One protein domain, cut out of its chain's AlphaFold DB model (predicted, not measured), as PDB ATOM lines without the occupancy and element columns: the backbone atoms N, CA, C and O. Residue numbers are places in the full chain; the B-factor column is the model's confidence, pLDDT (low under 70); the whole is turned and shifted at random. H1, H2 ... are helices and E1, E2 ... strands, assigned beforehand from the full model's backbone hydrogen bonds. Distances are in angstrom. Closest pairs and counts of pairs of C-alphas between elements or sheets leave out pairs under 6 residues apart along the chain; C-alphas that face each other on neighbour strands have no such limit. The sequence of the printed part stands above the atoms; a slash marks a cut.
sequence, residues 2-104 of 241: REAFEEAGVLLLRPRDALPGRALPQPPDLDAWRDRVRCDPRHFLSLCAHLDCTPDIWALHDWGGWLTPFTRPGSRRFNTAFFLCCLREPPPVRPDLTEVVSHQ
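This is residues 2 to 104 of the 241 residues of an uncharacterized protein of Suricata suricatta (UniProt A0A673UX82). Three short helices, H1, H2 and H3, make a small head together with a two-stranded patch, E1 and E2, next to H3, and a long two-stranded hairpin arm, E3 and E4, reaches away from this head. Residues 70 to 75 at the turn of the arm stick out free, and the unnamed stretch of residues 86 to 104 folds back from the base of the arm and passes beside H1. The printed part has 103 residues, with three named helices and four named strands in the order H1, E1, H2, H3, E2, E3, E4, and each of the two sheets is an antiparallel pair, E1 with E2 and E3 with E4. The class is mixed, helices and strands, though only 46 of the 103 residues are in named elements. The whole is only just compact, close to loose, with a radius of gyration of the C-alphas of 15.4 A, and its spans of 47 by 28 by 28 A are elongated, the arm making the length.

H1, residues 2 to 8, touches H2, residues 30 to 39, with the C-alphas of Glu 6 and Arg 34 closest at 5.6 A; they run opposite ways at a steep tilt of 51 degrees. H2 and H3, residues 43 to 50, form a helical hairpin, opposite ways at a steep tilt of 41 degrees, and touch, with the C-alphas of Val 37 and His 43 closest at 4.9 A. H1 and H3 are close but not clearly touching. In these three helices every O i to N i+4 pair is within hydrogen-bond range. E1, residues 13 to 15, and E2, residues 53 to 55, are antiparallel neighbours, with N 14 and O 54 within hydrogen-bond range at 2.8 A. The closest C-alphas of H3 and E2 are those of Cys 48 and Thr 54, 5.5 A apart. E3, residues 60 to 67, and E4, residues 79 to 85, form an antiparallel hairpin, with N 61 and O 84 at 2.9 A and N 80 and O 66 at 2.8 A, within hydrogen-bond range. E3 and E4 are each apart from H1, H2 and H3.

H1 begins at C-alpha 2, (167.292, 163.414, 123.047). H2 is 14.3 A long and H3 10.1 A. E3 is 20.3 A long and bends by 54 degrees at residue 63. E4, 19.7 A long, ends at C-alpha 85, (163.897, 152.320, 130.028).

The two C-alphas farthest apart, those of Asp 17 and Pro 73, are 49.8 A apart. The printed part has no cut. The links E1 to H2 and E3 to E4 are long. The mean pLDDT of the printed part is 93.2, and no printed residue is under 70.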
ATOM      1  N   ARG A   2     167.323 162.593 124.274       97.00
ATOM      2  CA  ARG A   2     167.292 163.414 123.047       97.00
ATOM      3  C   ARG A   2     167.463 162.591 121.757       97.00
ATOM      4  O   ARG A   2     166.605 162.680 120.893       97.00
ATOM      5  N   GLU A   3     168.477 161.725 121.680       96.50
ATOM      6  CA  GLU A   3     168.702 160.881 120.486       96.50
ATOM      7  C   GLU A   3     167.505 159.972 120.153       96.50
ATOM      8  O   GLU A   3     167.115 159.846 119.000       96.50
ATOM      9  N   ALA A   4     166.814 159.419 121.161       96.38
ATOM     10  CA  ALA A   4     165.612 158.607 120.932       96.38
ATOM     11  C   ALA A   4     164.472 159.413 120.274       96.38
ATOM     12  O   ALA A   4     163.672 158.862 119.515       96.38
ATOM     13  N   PHE A   5     164.407 160.721 120.529       97.38
ATOM     14  CA  PHE A   5     163.499 161.625 119.832       97.38
ATOM     15  C   PHE A   5     163.985 161.927 118.405       97.38
ATOM     16  O   PHE A   5     163.205 161.809 117.454       97.38
ATOM     17  N   GLU A   6     165.258 162.287 118.243       97.19
ATOM     18  CA  GLU A   6     165.825 162.649 116.939       97.19
ATOM     19  C   GLU A   6     165.741 161.489 115.946       97.19
ATOM     20  O   GLU A   6     165.156 161.647 114.876       97.19
ATOM     21  N   GLU A   7     166.213 160.310 116.341       96.81
ATOM     22  CA  GLU A   7     166.331 159.137 115.476       96.81
ATOM     23  C   GLU A   7     165.014 158.355 115.344       96.81
ATOM     24  O   GLU A   7     164.640 157.918 114.259       96.81
ATOM     25  N   ALA A   8     164.281 158.175 116.447       96.56
ATOM     26  CA  ALA A   8     163.133 157.261 116.504       96.56
ATOM     27  C   ALA A   8     161.792 157.958 116.782       96.56
ATOM     28  O   ALA A   8     160.733 157.339 116.666       96.56
ATOM     29  N   GLY A   9     161.806 159.245 117.137       96.25
ATOM     30  CA  GLY A   9     160.588 160.018 117.395       96.25
ATOM     31  C   GLY A   9     159.927 159.612 118.706       96.25
ATOM     32  O   GLY A   9     158.750 159.893 118.917       96.25
ATOM     33  N   VAL A  10     160.669 158.917 119.569       96.94
ATOM     34  CA  VAL A  10     160.188 158.431 120.857       96.94
ATOM     35  C   VAL A  10     160.391 159.526 121.894       96.94
ATOM     36  O   VAL A  10     161.516 159.929 122.194       96.94
ATOM     37  N   LEU A  11     159.289 159.995 122.471       96.00
ATOM     38  CA  LEU A  11     159.295 161.033 123.494       96.00
ATOM     39  C   LEU A  11     159.296 160.415 124.889       96.00
ATOM     40  O   LEU A  11     158.244 160.183 125.482       96.00
ATOM     41  N   LEU A  12     160.495 160.188 125.426       96.38
ATOM     42  CA  LEU A  12     160.709 159.845 126.837       96.38
ATOM     43  C   LEU A  12     160.626 161.114 127.698       96.38
ATOM     44  O   LEU A  12     161.625 161.600 128.236       96.38
ATOM     45  N   LEU A  13     159.429 161.693 127.736       95.38
ATOM     46  CA  LEU A  13     159.097 162.920 128.446       95.38
ATOM     47  C   LEU A  13     157.974 162.653 129.449       95.38
ATOM     48  O   LEU A  13     157.177 161.733 129.285       95.38
ATOM     49  N   ARG A  14     157.886 163.507 130.463       92.75
ATOM     50  CA  ARG A  14     156.930 163.397 131.558       92.75
ATOM     51  C   ARG A  14     156.262 164.750 131.816       92.75
ATOM     52  O   ARG A  14     156.988 165.716 132.094       92.75
ATOM     53  N   PRO A  15     154.919 164.833 131.766       92.06
ATOM     54  CA  PRO A  15     154.177 165.980 132.279       92.06
ATOM     55  C   PRO A  15     154.464 166.188 133.765       92.06
ATOM     56  O   PRO A  15     154.886 165.261 134.468       92.06
ATOM     57  N   ARG A  16     154.208 167.395 134.267       80.81
ATOM     58  CA  ARG A  16     154.293 167.656 135.707       80.81
ATOM     59  C   ARG A  16     153.364 166.685 136.460       80.81
ATOM     60  O   ARG A  16     152.242 166.443 136.031       80.81
ATOM     61  N   ASP A  17     153.878 166.073 137.527       81.06
ATOM     62  CA  ASP A  17     153.173 165.126 138.414       81.06
ATOM     63  C   ASP A  17     152.757 163.763 137.817       81.06
ATOM     64  O   ASP A  17     152.128 162.952 138.499       81.06
ATOM     65  N   ALA A  18     153.149 163.443 136.578       86.62
ATOM     66  CA  ALA A  18     152.907 162.116 136.013       86.62
ATOM     67  C   ALA A  18     153.875 161.055 136.576       86.62
ATOM     68  O   ALA A  18     155.022 161.339 136.929       86.62
ATOM     69  N   LEU A  19     153.422 159.798 136.620       85.69
ATOM     70  CA  LEU A  19     154.292 158.662 136.936       85.69
ATOM     71  C   LEU A  19     155.298 158.418 135.794       85.69
ATOM     72  O   LEU A  19     154.913 158.550 134.629       85.69
ATOM     73  N   PRO A  20     156.548 158.022 136.102       87.75
ATOM     74  CA  PRO A  20     157.546 157.702 135.086       87.75
ATOM     75  C   PRO A  20     157.196 156.422 134.308       87.75
ATOM     76  O   PRO A  20     156.356 155.613 134.732       87.75
ATOM     77  N   GLY A  21     157.883 156.220 133.182       87.75
ATOM     78  CA  GLY A  21     157.855 154.953 132.434       87.75
ATOM     79  C   GLY A  21     156.744 154.869 131.386       87.75
ATOM     80  O   GLY A  21     156.232 153.785 131.084       87.75
ATOM     81  N   ARG A  22     156.351 156.016 130.826       90.81
ATOM     82  CA  ARG A  22     155.446 156.097 129.677       90.81
ATOM     83  C   ARG A  22     155.998 157.082 128.656       90.81
ATOM     84  O   ARG A  22     156.350 158.198 129.014       90.81
ATOM     85  N   ALA A  23     156.035 156.682 127.390       92.50
ATOM     86  CA  ALA A  23     156.349 157.608 126.312       92.50
ATOM     87  C   ALA A  23     155.126 158.459 125.952       92.50
ATOM     88  O   ALA A  23     153.994 157.966 125.956       92.50
ATOM     89  N   LEU A  24     155.353 159.725 125.614       92.62
ATOM     90  CA  LEU A  24     154.296 160.614 125.141       92.62
ATOM     91  C   LEU A  24     153.984 160.391 123.656       92.62
ATOM     92  O   LEU A  24     154.859 159.963 122.898       92.62
ATOM     93  N   PRO A  25     152.746 160.700 123.221       92.19
ATOM     94  CA  PRO A  25     152.423 160.739 121.804       92.19
ATOM     95  C   PRO A  25     153.276 161.789 121.083       92.19
ATOM     96  O   PRO A  25     153.659 162.810 121.654       92.19
ATOM     97  N   GLN A  26     153.553 161.534 119.808       92.44
ATOM     98  CA  GLN A  26     154.320 162.440 118.956       92.44
ATOM     99  C   GLN A  26     153.534 163.739 118.692       92.44
ATOM    100  O   GLN A  26     152.326 163.662 118.447       92.44
ATOM    101  N   PRO A  27     154.174 164.926 118.705       91.62
ATOM    102  CA  PRO A  27     153.518 166.165 118.316       91.62
ATOM    103  C   PRO A  27     153.196 166.145 116.814       91.62
ATOM    104  O   PRO A  27     153.936 165.522 116.044       91.62
ATOM    105  N   PRO A  28     152.154 166.870 116.367       90.75
ATOM    106  CA  PRO A  28     151.833 166.995 114.944       90.75
ATOM    107  C   PRO A  28     153.030 167.458 114.097       90.75
ATOM    108  O   PRO A  28     153.298 166.893 113.039       90.75
ATOM    109  N   ASP A  29     153.820 168.399 114.624       94.25
ATOM    110  CA  ASP A  29     154.961 169.019 113.938       94.25
ATOM    111  C   ASP A  29     156.302 168.308 114.224       94.25
ATOM    112  O   ASP A  29     157.351 168.949 114.324       94.25
ATOM    113  N   LEU A  30     156.289 166.982 114.416       95.25
ATOM    114  CA  LEU A  30     157.465 166.207 114.843       95.25
ATOM    115  C   LEU A  30     158.704 166.424 113.943       95.25
ATOM    116  O   LEU A  30     159.798 166.581 114.480       95.25
ATOM    117  N   ASP A  31     158.566 166.499 112.615       95.56
ATOM    118  CA  ASP A  31     159.730 166.705 111.729       95.56
ATOM    119  C   ASP A  31     160.310 168.118 111.859       95.56
ATOM    120  O   ASP A  31     161.520 168.276 111.989       95.56
ATOM    121  N   ALA A  32     159.458 169.144 111.968       97.06
ATOM    122  CA  ALA A  32     159.918 170.512 112.198       97.06
ATOM    123  C   ALA A  32     160.645 170.650 113.544       97.06
ATOM    124  O   ALA A  32     161.643 171.365 113.653       97.06
ATOM    125  N   TRP A  33     160.170 169.955 114.583       97.69
ATOM    126  CA  TRP A  33     160.880 169.897 115.858       97.69
ATOM    127  C   TRP A  33     162.212 169.163 115.738       97.69
ATOM    128  O   TRP A  33     163.206 169.662 116.258       97.69
ATOM    129  N   ARG A  34     162.273 168.032 115.030       96.81
ATOM    130  CA  ARG A  34     163.534 167.316 114.784       96.81
ATOM    131  C   ARG A  34     164.568 168.191 114.100       96.81
ATOM    132  O   ARG A  34     165.692 168.265 114.587       96.81
ATOM    133  N   ASP A  35     164.185 168.895 113.042       97.00
ATOM    134  CA  ASP A  35     165.093 169.776 112.306       97.00
ATOM    135  C   ASP A  35     165.649 170.889 113.205       97.00
ATOM    136  O   ASP A  35     166.851 171.163 113.201       97.00
ATOM    137  N   ARG A  36     164.798 171.485 114.055       97.81
ATOM    138  CA  ARG A  36     165.228 172.493 115.040       97.81
ATOM    139  C   ARG A  36     166.216 171.932 116.056       97.81
ATOM    140  O   ARG A  36     167.201 172.602 116.365       97.81
ATOM    141  N   VAL A  37     165.959 170.733 116.584       97.56
ATOM    142  CA  VAL A  37     166.838 170.104 117.583       97.56
ATOM    143  C   VAL A  37     168.172 169.679 116.963       97.56
ATOM    144  O   VAL A  37     169.213 169.910 117.570       97.56
ATOM    145  N   ARG A  38     168.173 169.157 115.734       95.56
ATOM    146  CA  ARG A  38     169.405 168.827 114.997       95.56
ATOM    147  C   ARG A  38     170.252 170.057 114.695       95.56
ATOM    148  O   ARG A  38     171.475 169.993 114.753       95.56
ATOM    149  N   CYS A  39     169.598 171.173 114.374       97.00
ATOM    150  CA  CYS A  39     170.273 172.443 114.138       97.00
ATOM    151  C   CYS A  39     170.889 173.011 115.428       97.00
ATOM    152  O   CYS A  39     172.026 173.478 115.414       97.00
ATOM    153  N   ASP A  40     170.161 172.948 116.546       97.69
ATOM    154  CA  ASP A  40     170.669 173.319 117.867       97.69
ATOM    155  C   ASP A  40     170.030 172.435 118.958       97.69
ATOM    156  O   ASP A  40     168.835 172.589 119.252       97.69
ATOM    157  N   PRO A  41     170.820 171.557 119.615       95.94
ATOM    158  CA  PRO A  41     170.333 170.614 120.623       95.94
ATOM    159  C   PRO A  41     169.582 171.257 121.795       95.94
ATOM    160  O   PRO A  41     168.789 170.587 122.464       95.94
ATOM    161  N   ARG A  42     169.785 172.556 122.058       96.50
ATOM    162  CA  ARG A  42     169.061 173.293 123.109       96.50
ATOM    163  C   ARG A  42     167.567 173.403 122.817       96.50
ATOM    164  O   ARG A  42     166.772 173.481 123.757       96.50
ATOM    165  N   HIS A  43     167.155 173.324 121.549       97.94
ATOM    166  CA  HIS A  43     165.739 173.293 121.187       97.94
ATOM    167  C   HIS A  43     165.016 172.052 121.712       97.94
ATOM    168  O   HIS A  43     163.790 172.075 121.794       97.94
ATOM    169  N   PHE A  44     165.726 171.005 122.147       97.75
ATOM    170  CA  PHE A  44     165.085 169.874 122.815       97.75
ATOM    171  C   PHE A  44     164.380 170.313 124.108       97.75
ATOM    172  O   PHE A  44     163.265 169.883 124.397       97.75
ATOM    173  N   LEU A  45     164.984 171.237 124.863       96.94
ATOM    174  CA  LEU A  45     164.349 171.816 126.051       96.94
ATOM    175  C   LEU A  45     163.216 172.779 125.680       96.94
ATOM    176  O   LEU A  45     162.236 172.873 126.412       96.94
ATOM    177  N   SER A  46     163.311 173.446 124.526       97.25
ATOM    178  CA  SER A  46     162.209 174.262 123.995       97.25
ATOM    179  C   SER A  46     161.003 173.401 123.610       97.25
ATOM    180  O   SER A  46     159.876 173.784 123.905       97.25
ATOM    181  N   LEU A  47     161.229 172.220 123.023       96.75
ATOM    182  CA  LEU A  47     160.191 171.219 122.770       96.75
ATOM    183  C   LEU A  47     159.550 170.750 124.082       96.75
ATOM    184  O   LEU A  47     158.329 170.712 124.186       96.75
ATOM    185  N   CYS A  48     160.365 170.433 125.093       96.19
ATOM    186  CA  CYS A  48     159.865 170.046 126.413       96.19
ATOM    187  C   CYS A  48     158.958 171.137 127.008       96.19
ATOM    188  O   CYS A  48     157.840 170.843 127.415       96.19
ATOM    189  N   ALA A  49     159.401 172.400 126.979       95.56
ATOM    190  CA  ALA A  49     158.618 173.538 127.459       95.56
ATOM    191  C   ALA A  49     157.330 173.759 126.646       95.56
ATOM    192  O   ALA A  49     156.282 174.031 127.222       95.56
ATOM    193  N   HIS A  50     157.391 173.610 125.320       95.19
ATOM    194  CA  HIS A  50     156.228 173.726 124.439       95.19
ATOM    195  C   HIS A  50     155.150 172.674 124.740       95.19
ATOM    196  O   HIS A  50     153.963 172.972 124.645       95.19
ATOM    197  N   LEU A  51     155.563 171.463 125.121       94.25
ATOM    198  CA  LEU A  51     154.668 170.366 125.498       94.25
ATOM    199  C   LEU A  51     154.299 170.356 126.994       94.25
ATOM    200  O   LEU A  51     153.666 169.403 127.440       94.25
ATOM    201  N   ASP A  52     154.717 171.363 127.771       94.12
ATOM    202  CA  ASP A  52     154.589 171.410 129.240       94.12
ATOM    203  C   ASP A  52     155.083 170.123 129.937       94.12
ATOM    204  O   ASP A  52     154.450 169.537 130.818       94.12
ATOM    205  N   CYS A  53     156.238 169.633 129.485       95.50
ATOM    206  CA  CYS A  53     156.843 168.386 129.935       95.50
ATOM    207  C   CYS A  53     158.324 168.565 130.287       95.50
ATOM    208  O   CYS A  53     158.966 169.565 129.972       95.50
ATOM    209  N   THR A  54     158.892 167.548 130.927       95.12
ATOM    210  CA  THR A  54     160.328 167.454 131.233       95.12
ATOM    211  C   THR A  54     160.887 166.112 130.759       95.12
ATOM    212  O   THR A  54     160.114 165.163 130.634       95.12
ATOM    213  N   PRO A  55     162.198 165.985 130.482       96.00
ATOM    214  CA  PRO A  55     162.808 164.685 130.201       96.00
ATOM    215  C   PRO A  55     162.559 163.689 131.342       96.00
ATOM    216  O   PRO A  55     162.832 164.006 132.502       96.00
ATOM    217  N   ASP A  56     162.071 162.485 131.030       94.94
ATOM    218  CA  ASP A  56     161.762 161.463 132.041       94.94
ATOM    219  C   ASP A  56     163.023 160.699 132.474       94.94
ATOM    220  O   ASP A  56     163.196 159.511 132.204       94.94
ATOM    221  N   ILE A  57     163.951 161.402 133.127       93.31
ATOM    222  CA  ILE A  57     165.205 160.806 133.615       93.31
ATOM    223  C   ILE A  57     164.970 159.753 134.706       93.31
ATOM    224  O   ILE A  57     165.805 158.882 134.895       93.31
ATOM    225  N   TRP A  58     163.826 159.803 135.395       91.12
ATOM    226  CA  TRP A  58     163.459 158.844 136.441       91.12
ATOM    227  C   TRP A  58     163.012 157.491 135.886       91.12
ATOM    228  O   TRP A  58     162.977 156.516 136.631       91.12
ATOM    229  N   ALA A  59     162.672 157.423 134.598       91.94
ATOM    230  CA  ALA A  59     162.402 156.170 133.903       91.94
ATOM    231  C   ALA A  59     163.665 155.516 133.322       91.94
ATOM    232  O   ALA A  59     163.562 154.446 132.716       91.94
ATOM    233  N   LEU A  60     164.829 156.165 133.435       93.19
ATOM    234  CA  LEU A  60     166.098 155.613 132.979       93.19
ATOM    235  C   LEU A  60     166.835 154.930 134.121       93.19
ATOM    236  O   LEU A  60     167.001 155.484 135.205       93.19
ATOM    237  N   HIS A  61     167.339 153.744 133.819       92.06
ATOM    238  CA  HIS A  61     168.190 152.974 134.704       92.06
ATOM    239  C   HIS A  61     169.545 152.771 134.044       92.06
ATOM    240  O   HIS A  61     169.623 152.367 132.880       92.06
ATOM    241  N   ASP A  62     170.606 153.026 134.797       89.94
ATOM    242  CA  ASP A  62     171.966 152.699 134.391       89.94
ATOM    243  C   ASP A  62     172.079 151.193 134.130       89.94
ATOM    244  O   ASP A  62     171.746 150.368 134.981       89.94
ATOM    245  N   TRP A  63     172.521 150.822 132.925       90.56
ATOM    246  CA  TRP A  63     172.592 149.420 132.513       90.56
ATOM    247  C   TRP A  63     174.027 148.904 132.395       90.56
ATOM    248  O   TRP A  63     174.354 147.862 132.968       90.56
ATOM    249  N   GLY A  64     174.895 149.620 131.682       89.00
ATOM    250  CA  GLY A  64     176.311 149.277 131.532       89.00
ATOM    251  C   GLY A  64     177.093 150.349 130.777       89.00
ATOM    252  O   GLY A  64     176.506 151.219 130.140       89.00
ATOM    253  N   GLY A  65     178.419 150.297 130.838       91.12
ATOM    254  CA  GLY A  65     179.290 151.173 130.053       91.12
ATOM    255  C   GLY A  65     180.186 150.348 129.147       91.12
ATOM    256  O   GLY A  65     180.702 149.331 129.588       91.12
ATOM    257  N   TRP A  66     180.396 150.776 127.908       93.69
ATOM    258  CA  TRP A  66     181.279 150.097 126.961       93.69
ATOM    259  C   TRP A  66     182.252 151.079 126.334       93.69
ATOM    260  O   TRP A  66     181.842 152.042 125.687       93.69
ATOM    261  N   LEU A  67     183.543 150.787 126.446       92.88
ATOM    262  CA  LEU A  67     184.537 151.375 125.566       92.88
ATOM    263  C   LEU A  67     184.640 150.520 124.304       92.88
ATOM    264  O   LEU A  67     184.809 149.304 124.370       92.88
ATOM    265  N   THR A  68     184.543 151.153 123.137       91.00
ATOM    266  CA  THR A  68     184.766 150.459 121.862       91.00
ATOM    267  C   THR A  68     186.184 149.874 121.866       91.00
ATOM    268  O   THR A  68     187.133 150.636 122.073       91.00
ATOM    269  N   PRO A  69     186.368 148.561 121.653       88.00
ATOM    270  CA  PRO A  69     187.689 147.950 121.712       88.00
ATOM    271  C   PRO A  69     188.602 148.498 120.619       88.00
ATOM    272  O   PRO A  69     188.162 148.757 119.491       88.00
ATOM    273  N   PHE A  70     189.883 148.665 120.943       89.31
ATOM    274  CA  PHE A  70     190.881 148.975 119.931       89.31
ATOM    275  C   PHE A  70     191.056 147.772 118.995       89.31
ATOM    276  O   PHE A  70     191.138 146.626 119.432       89.31
ATOM    277  N   THR A  71     191.083 148.028 117.690       85.00
ATOM    278  CA  THR A  71     191.245 146.987 116.654       85.00
ATOM    279  C   THR A  71     192.323 147.334 115.640       85.00
ATOM    280  O   THR A  71     193.009 146.450 115.142       85.00
ATOM    281  N   ARG A  72     192.472 148.618 115.308       86.00
ATOM    282  CA  ARG A  72     193.514 149.142 114.425       86.00
ATOM    283  C   ARG A  72     193.642 150.657 114.594       86.00
ATOM    284  O   ARG A  72     192.640 151.294 114.937       86.00
ATOM    285  N   PRO A  73     194.808 151.249 114.283       84.62
ATOM    286  CA  PRO A  73     194.987 152.697 114.296       84.62
ATOM    287  C   PRO A  73     193.955 153.420 113.421       84.62
ATOM    288  O   PRO A  73     193.609 152.961 112.332       84.62
ATOM    289  N   GLY A  74     193.456 154.558 113.908       82.12
ATOM    290  CA  GLY A  74     192.480 155.390 113.196       82.12
ATOM    291  C   GLY A  74     191.031 154.896 113.255       82.12
ATOM    292  O   GLY A  74     190.155 155.543 112.682       82.12
ATOM    293  N   SER A  75     190.735 153.783 113.941       85.38
ATOM    294  CA  SER A  75     189.344 153.406 114.206       85.38
ATOM    295  C   SER A  75     188.709 154.370 115.213       85.38
ATOM    296  O   SER A  75     189.313 154.756 116.216       85.38
ATOM    297  N   ARG A  76     187.472 154.794 114.938       89.06
ATOM    298  CA  ARG A  76     186.718 155.644 115.862       89.06
ATOM    299  C   ARG A  76     186.290 154.810 117.064       89.06
ATOM    300  O   ARG A  76     185.713 153.735 116.898       89.06
ATOM    301  N   ARG A  77     186.553 155.326 118.262       90.31
ATOM    302  CA  ARG A  77     186.190 154.688 119.527       90.31
ATOM    303  C   ARG A  77     185.221 155.568 120.295       90.31
ATOM    304  O   ARG A  77     185.292 156.794 120.230       90.31
ATOM    305  N   PHE A  78     184.321 154.919 121.015       91.75
ATOM    306  CA  PHE A  78     183.300 155.564 121.821       91.75
ATOM    307  C   PHE A  78     183.332 154.993 123.227       91.75
ATOM    308  O   PHE A  78     183.483 153.781 123.394       91.75
ATOM    309  N   ASN A  79     183.180 155.871 124.213       92.38
ATOM    310  CA  ASN A  79     182.874 155.506 125.587       92.38
ATOM    311  C   ASN A  79     181.363 155.679 125.777       92.38
ATOM    312  O   ASN A  79     180.878 156.795 125.961       92.38
ATOM    313  N   THR A  80     180.629 154.583 125.625       93.06
ATOM    314  CA  THR A  80     179.172 154.585 125.499       93.06
ATOM    315  C   THR A  80     178.527 154.124 126.797       93.06
ATOM    316  O   THR A  80     178.757 153.000 127.240       93.06
ATOM    317  N   ALA A  81     177.672 154.967 127.375       92.94
ATOM    318  CA  ALA A  81     176.779 154.578 128.461       92.94
ATOM    319  C   ALA A  81     175.482 153.986 127.890       92.94
ATOM    320  O   ALA A  81     174.846 154.577 127.017       92.94
ATOM    321  N   PHE A  82     175.095 152.818 128.392       93.19
ATOM    322  CA  PHE A  82     173.844 152.143 128.081       93.19
ATOM    323  C   PHE A  82     172.854 152.390 129.213       93.19
ATOM    324  O   PHE A  82     173.168 152.186 130.388       93.19
ATOM    325  N   PHE A  83     171.638 152.763 128.830       93.69
ATOM    326  CA  PHE A  83     170.515 152.965 129.733       93.69
ATOM    327  C   PHE A  83     169.379 152.022 129.348       93.69
ATOM    328  O   PHE A  83     169.138 151.786 128.162       93.69
ATOM    329  N   LEU A  84     168.654 151.528 130.346       94.38
ATOM    330  CA  LEU A  84     167.407 150.802 130.161       94.38
ATOM    331  C   LEU A  84     166.228 151.713 130.515       94.38
ATOM    332  O   LEU A  84     166.270 152.419 131.519       94.38
ATOM    333  N   CYS A  85     165.165 151.670 129.715       94.69
ATOM    334  CA  CYS A  85     163.897 152.320 130.028       94.69
ATOM    335  C   CYS A  85     162.761 151.302 129.927       94.69
ATOM    336  O   CYS A  85     162.468 150.794 128.843       94.69
ATOM    337  N   CYS A  86     162.126 150.992 131.056       93.81
ATOM    338  CA  CYS A  86     161.002 150.066 131.105       93.81
ATOM    339  C   CYS A  86     159.686 150.814 130.850       93.81
ATOM    340  O   CYS A  86     159.118 151.420 131.755       93.81
ATOM    341  N   LEU A  87     159.188 150.750 129.613       93.38
ATOM    342  CA  LEU A  87     157.905 151.336 129.223       93.38
ATOM    343  C   LEU A  87     156.743 150.351 129.405       93.38
ATOM    344  O   LEU A  87     156.876 149.163 129.124       93.38
ATOM    345  N   ARG A  88     155.583 150.858 129.842       87.38
ATOM    346  CA  ARG A  88     154.363 150.046 130.050       87.38
ATOM    347  C   ARG A  88     153.775 149.475 128.760       87.38
ATOM    348  O   ARG A  88     153.151 148.421 128.782       87.38
ATOM    349  N   GLU A  89     153.943 150.203 127.666       90.31
ATOM    350  CA  GLU A  89     153.450 149.867 126.336       90.31
ATOM    351  C   GLU A  89     154.513 150.249 125.296       90.31
ATOM    352  O   GLU A  89     155.281 151.190 125.542       90.31
ATOM    353  N   PRO A  90     154.595 149.544 124.153       92.62
ATOM    354  CA  PRO A  90     155.469 149.953 123.061       92.62
ATOM    355  C   PRO A  90     155.133 151.389 122.614       92.62
ATOM    356  O   PRO A  90     153.974 151.668 122.297       92.62
ATOM    357  N   PRO A  91     156.106 152.315 122.586       94.44
ATOM    358  CA  PRO A  91     155.869 153.684 122.153       94.44
ATOM    359  C   PRO A  91     155.580 153.761 120.648       94.44
ATOM    360  O   PRO A  91     156.038 152.902 119.887       94.44
ATOM    361  N   PRO A  92     154.902 154.825 120.178       92.25
ATOM    362  CA  PRO A  92     154.889 155.150 118.759       92.25
ATOM    363  C   PRO A  92     156.316 155.464 118.292       92.25
ATOM    364  O   PRO A  92     156.990 156.332 118.851       92.25
ATOM    365  N   VAL A  93     156.772 154.756 117.259       96.12
ATOM    366  CA  VAL A  93     158.101 154.929 116.664       96.12
ATOM    367  C   VAL A  93     157.936 155.454 115.247       96.12
ATOM    368  O   VAL A  93     157.225 154.866 114.433       96.12
ATOM    369  N   ARG A  94     158.626 156.549 114.936       96.06
ATOM    370  CA  ARG A  94     158.727 157.092 113.582       96.06
ATOM    371  C   ARG A  94     160.202 157.282 113.258       96.06
ATOM    372  O   ARG A  94     160.738 158.314 113.639       96.06
ATOM    373  N   PRO A  95     160.874 156.318 112.614       96.69
ATOM    374  CA  PRO A  95     162.285 156.462 112.275       96.69
ATOM    375  C   PRO A  95     162.551 157.729 111.453       96.69
ATOM    376  O   PRO A  95     161.672 158.205 110.733       96.69
ATOM    377  N   ASP A  96     163.741 158.299 111.584       95.50
ATOM    378  CA  ASP A  96     164.167 159.483 110.839       95.50
ATOM    379  C   ASP A  96     164.580 159.187 109.389       95.50
ATOM    380  O   ASP A  96     164.802 160.112 108.609       95.50
ATOM    381  N   LEU A  97     164.697 157.900 109.046       94.94
ATOM    382  CA  LEU A  97     165.098 157.382 107.739       94.94
ATOM    383  C   LEU A  97     166.489 157.847 107.279       94.94
ATOM    384  O   LEU A  97     166.824 157.679 106.107       94.94
ATOM    385  N   THR A  98     167.301 158.387 108.192       92.00
ATOM    386  CA  THR A  98     168.685 158.800 107.927       92.00
ATOM    387  C   THR A  98     169.637 157.909 108.711       92.00
ATOM    388  O   THR A  98     170.408 157.161 108.112       92.00
ATOM    389  N   GLU A  99     169.542 157.933 110.039       92.19
ATOM    390  CA  GLU A  99     170.344 157.080 110.920       92.19
ATOM    391  C   GLU A  99     169.597 155.786 111.256       92.19
ATOM    392  O   GLU A  99     170.164 154.690 111.194       92.19
ATOM    393  N   VAL A 100     168.290 155.891 111.514       95.31
ATOM    394  CA  VAL A 100     167.406 154.755 111.769       95.31
ATOM    395  C   VAL A 100     166.436 154.611 110.605       95.31
ATOM    396  O   VAL A 100     165.529 155.410 110.392       95.31
ATOM    397  N   VAL A 101     166.606 153.529 109.847       95.44
ATOM    398  CA  VAL A 101     165.783 153.229 108.660       95.44
ATOM    399  C   VAL A 101     164.663 152.228 108.935       95.44
ATOM    400  O   VAL A 101     163.727 152.100 108.151       95.44
ATOM    401  N   SER A 102     164.745 151.486 110.039       95.00
ATOM    402  CA  SER A 102     163.731 150.510 110.445       95.00
ATOM    403  C   SER A 102     163.820 150.231 111.943       95.00
ATOM    404  O   SER A 102     164.849 150.492 112.564       95.00
ATOM    405  N   HIS A 103     162.749 149.691 112.524       95.19
ATOM    406  CA  HIS A 103     162.718 149.260 113.919       95.19
ATOM    407  C   HIS A 103     161.901 147.972 114.061       95.19
ATOM    408  O   HIS A 103     161.044 147.680 113.226       95.19
ATOM    409  N   GLN A 104     162.171 147.208 115.118       95.19
ATOM    410  CA  GLN A 104     161.423 146.006 115.487       95.19
ATOM    411  C   GLN A 104     161.371 145.888 117.011       95.19
ATOM    412  O   GLN A 104     162.335 146.238 117.692       95.19
TER     413      GLN A 104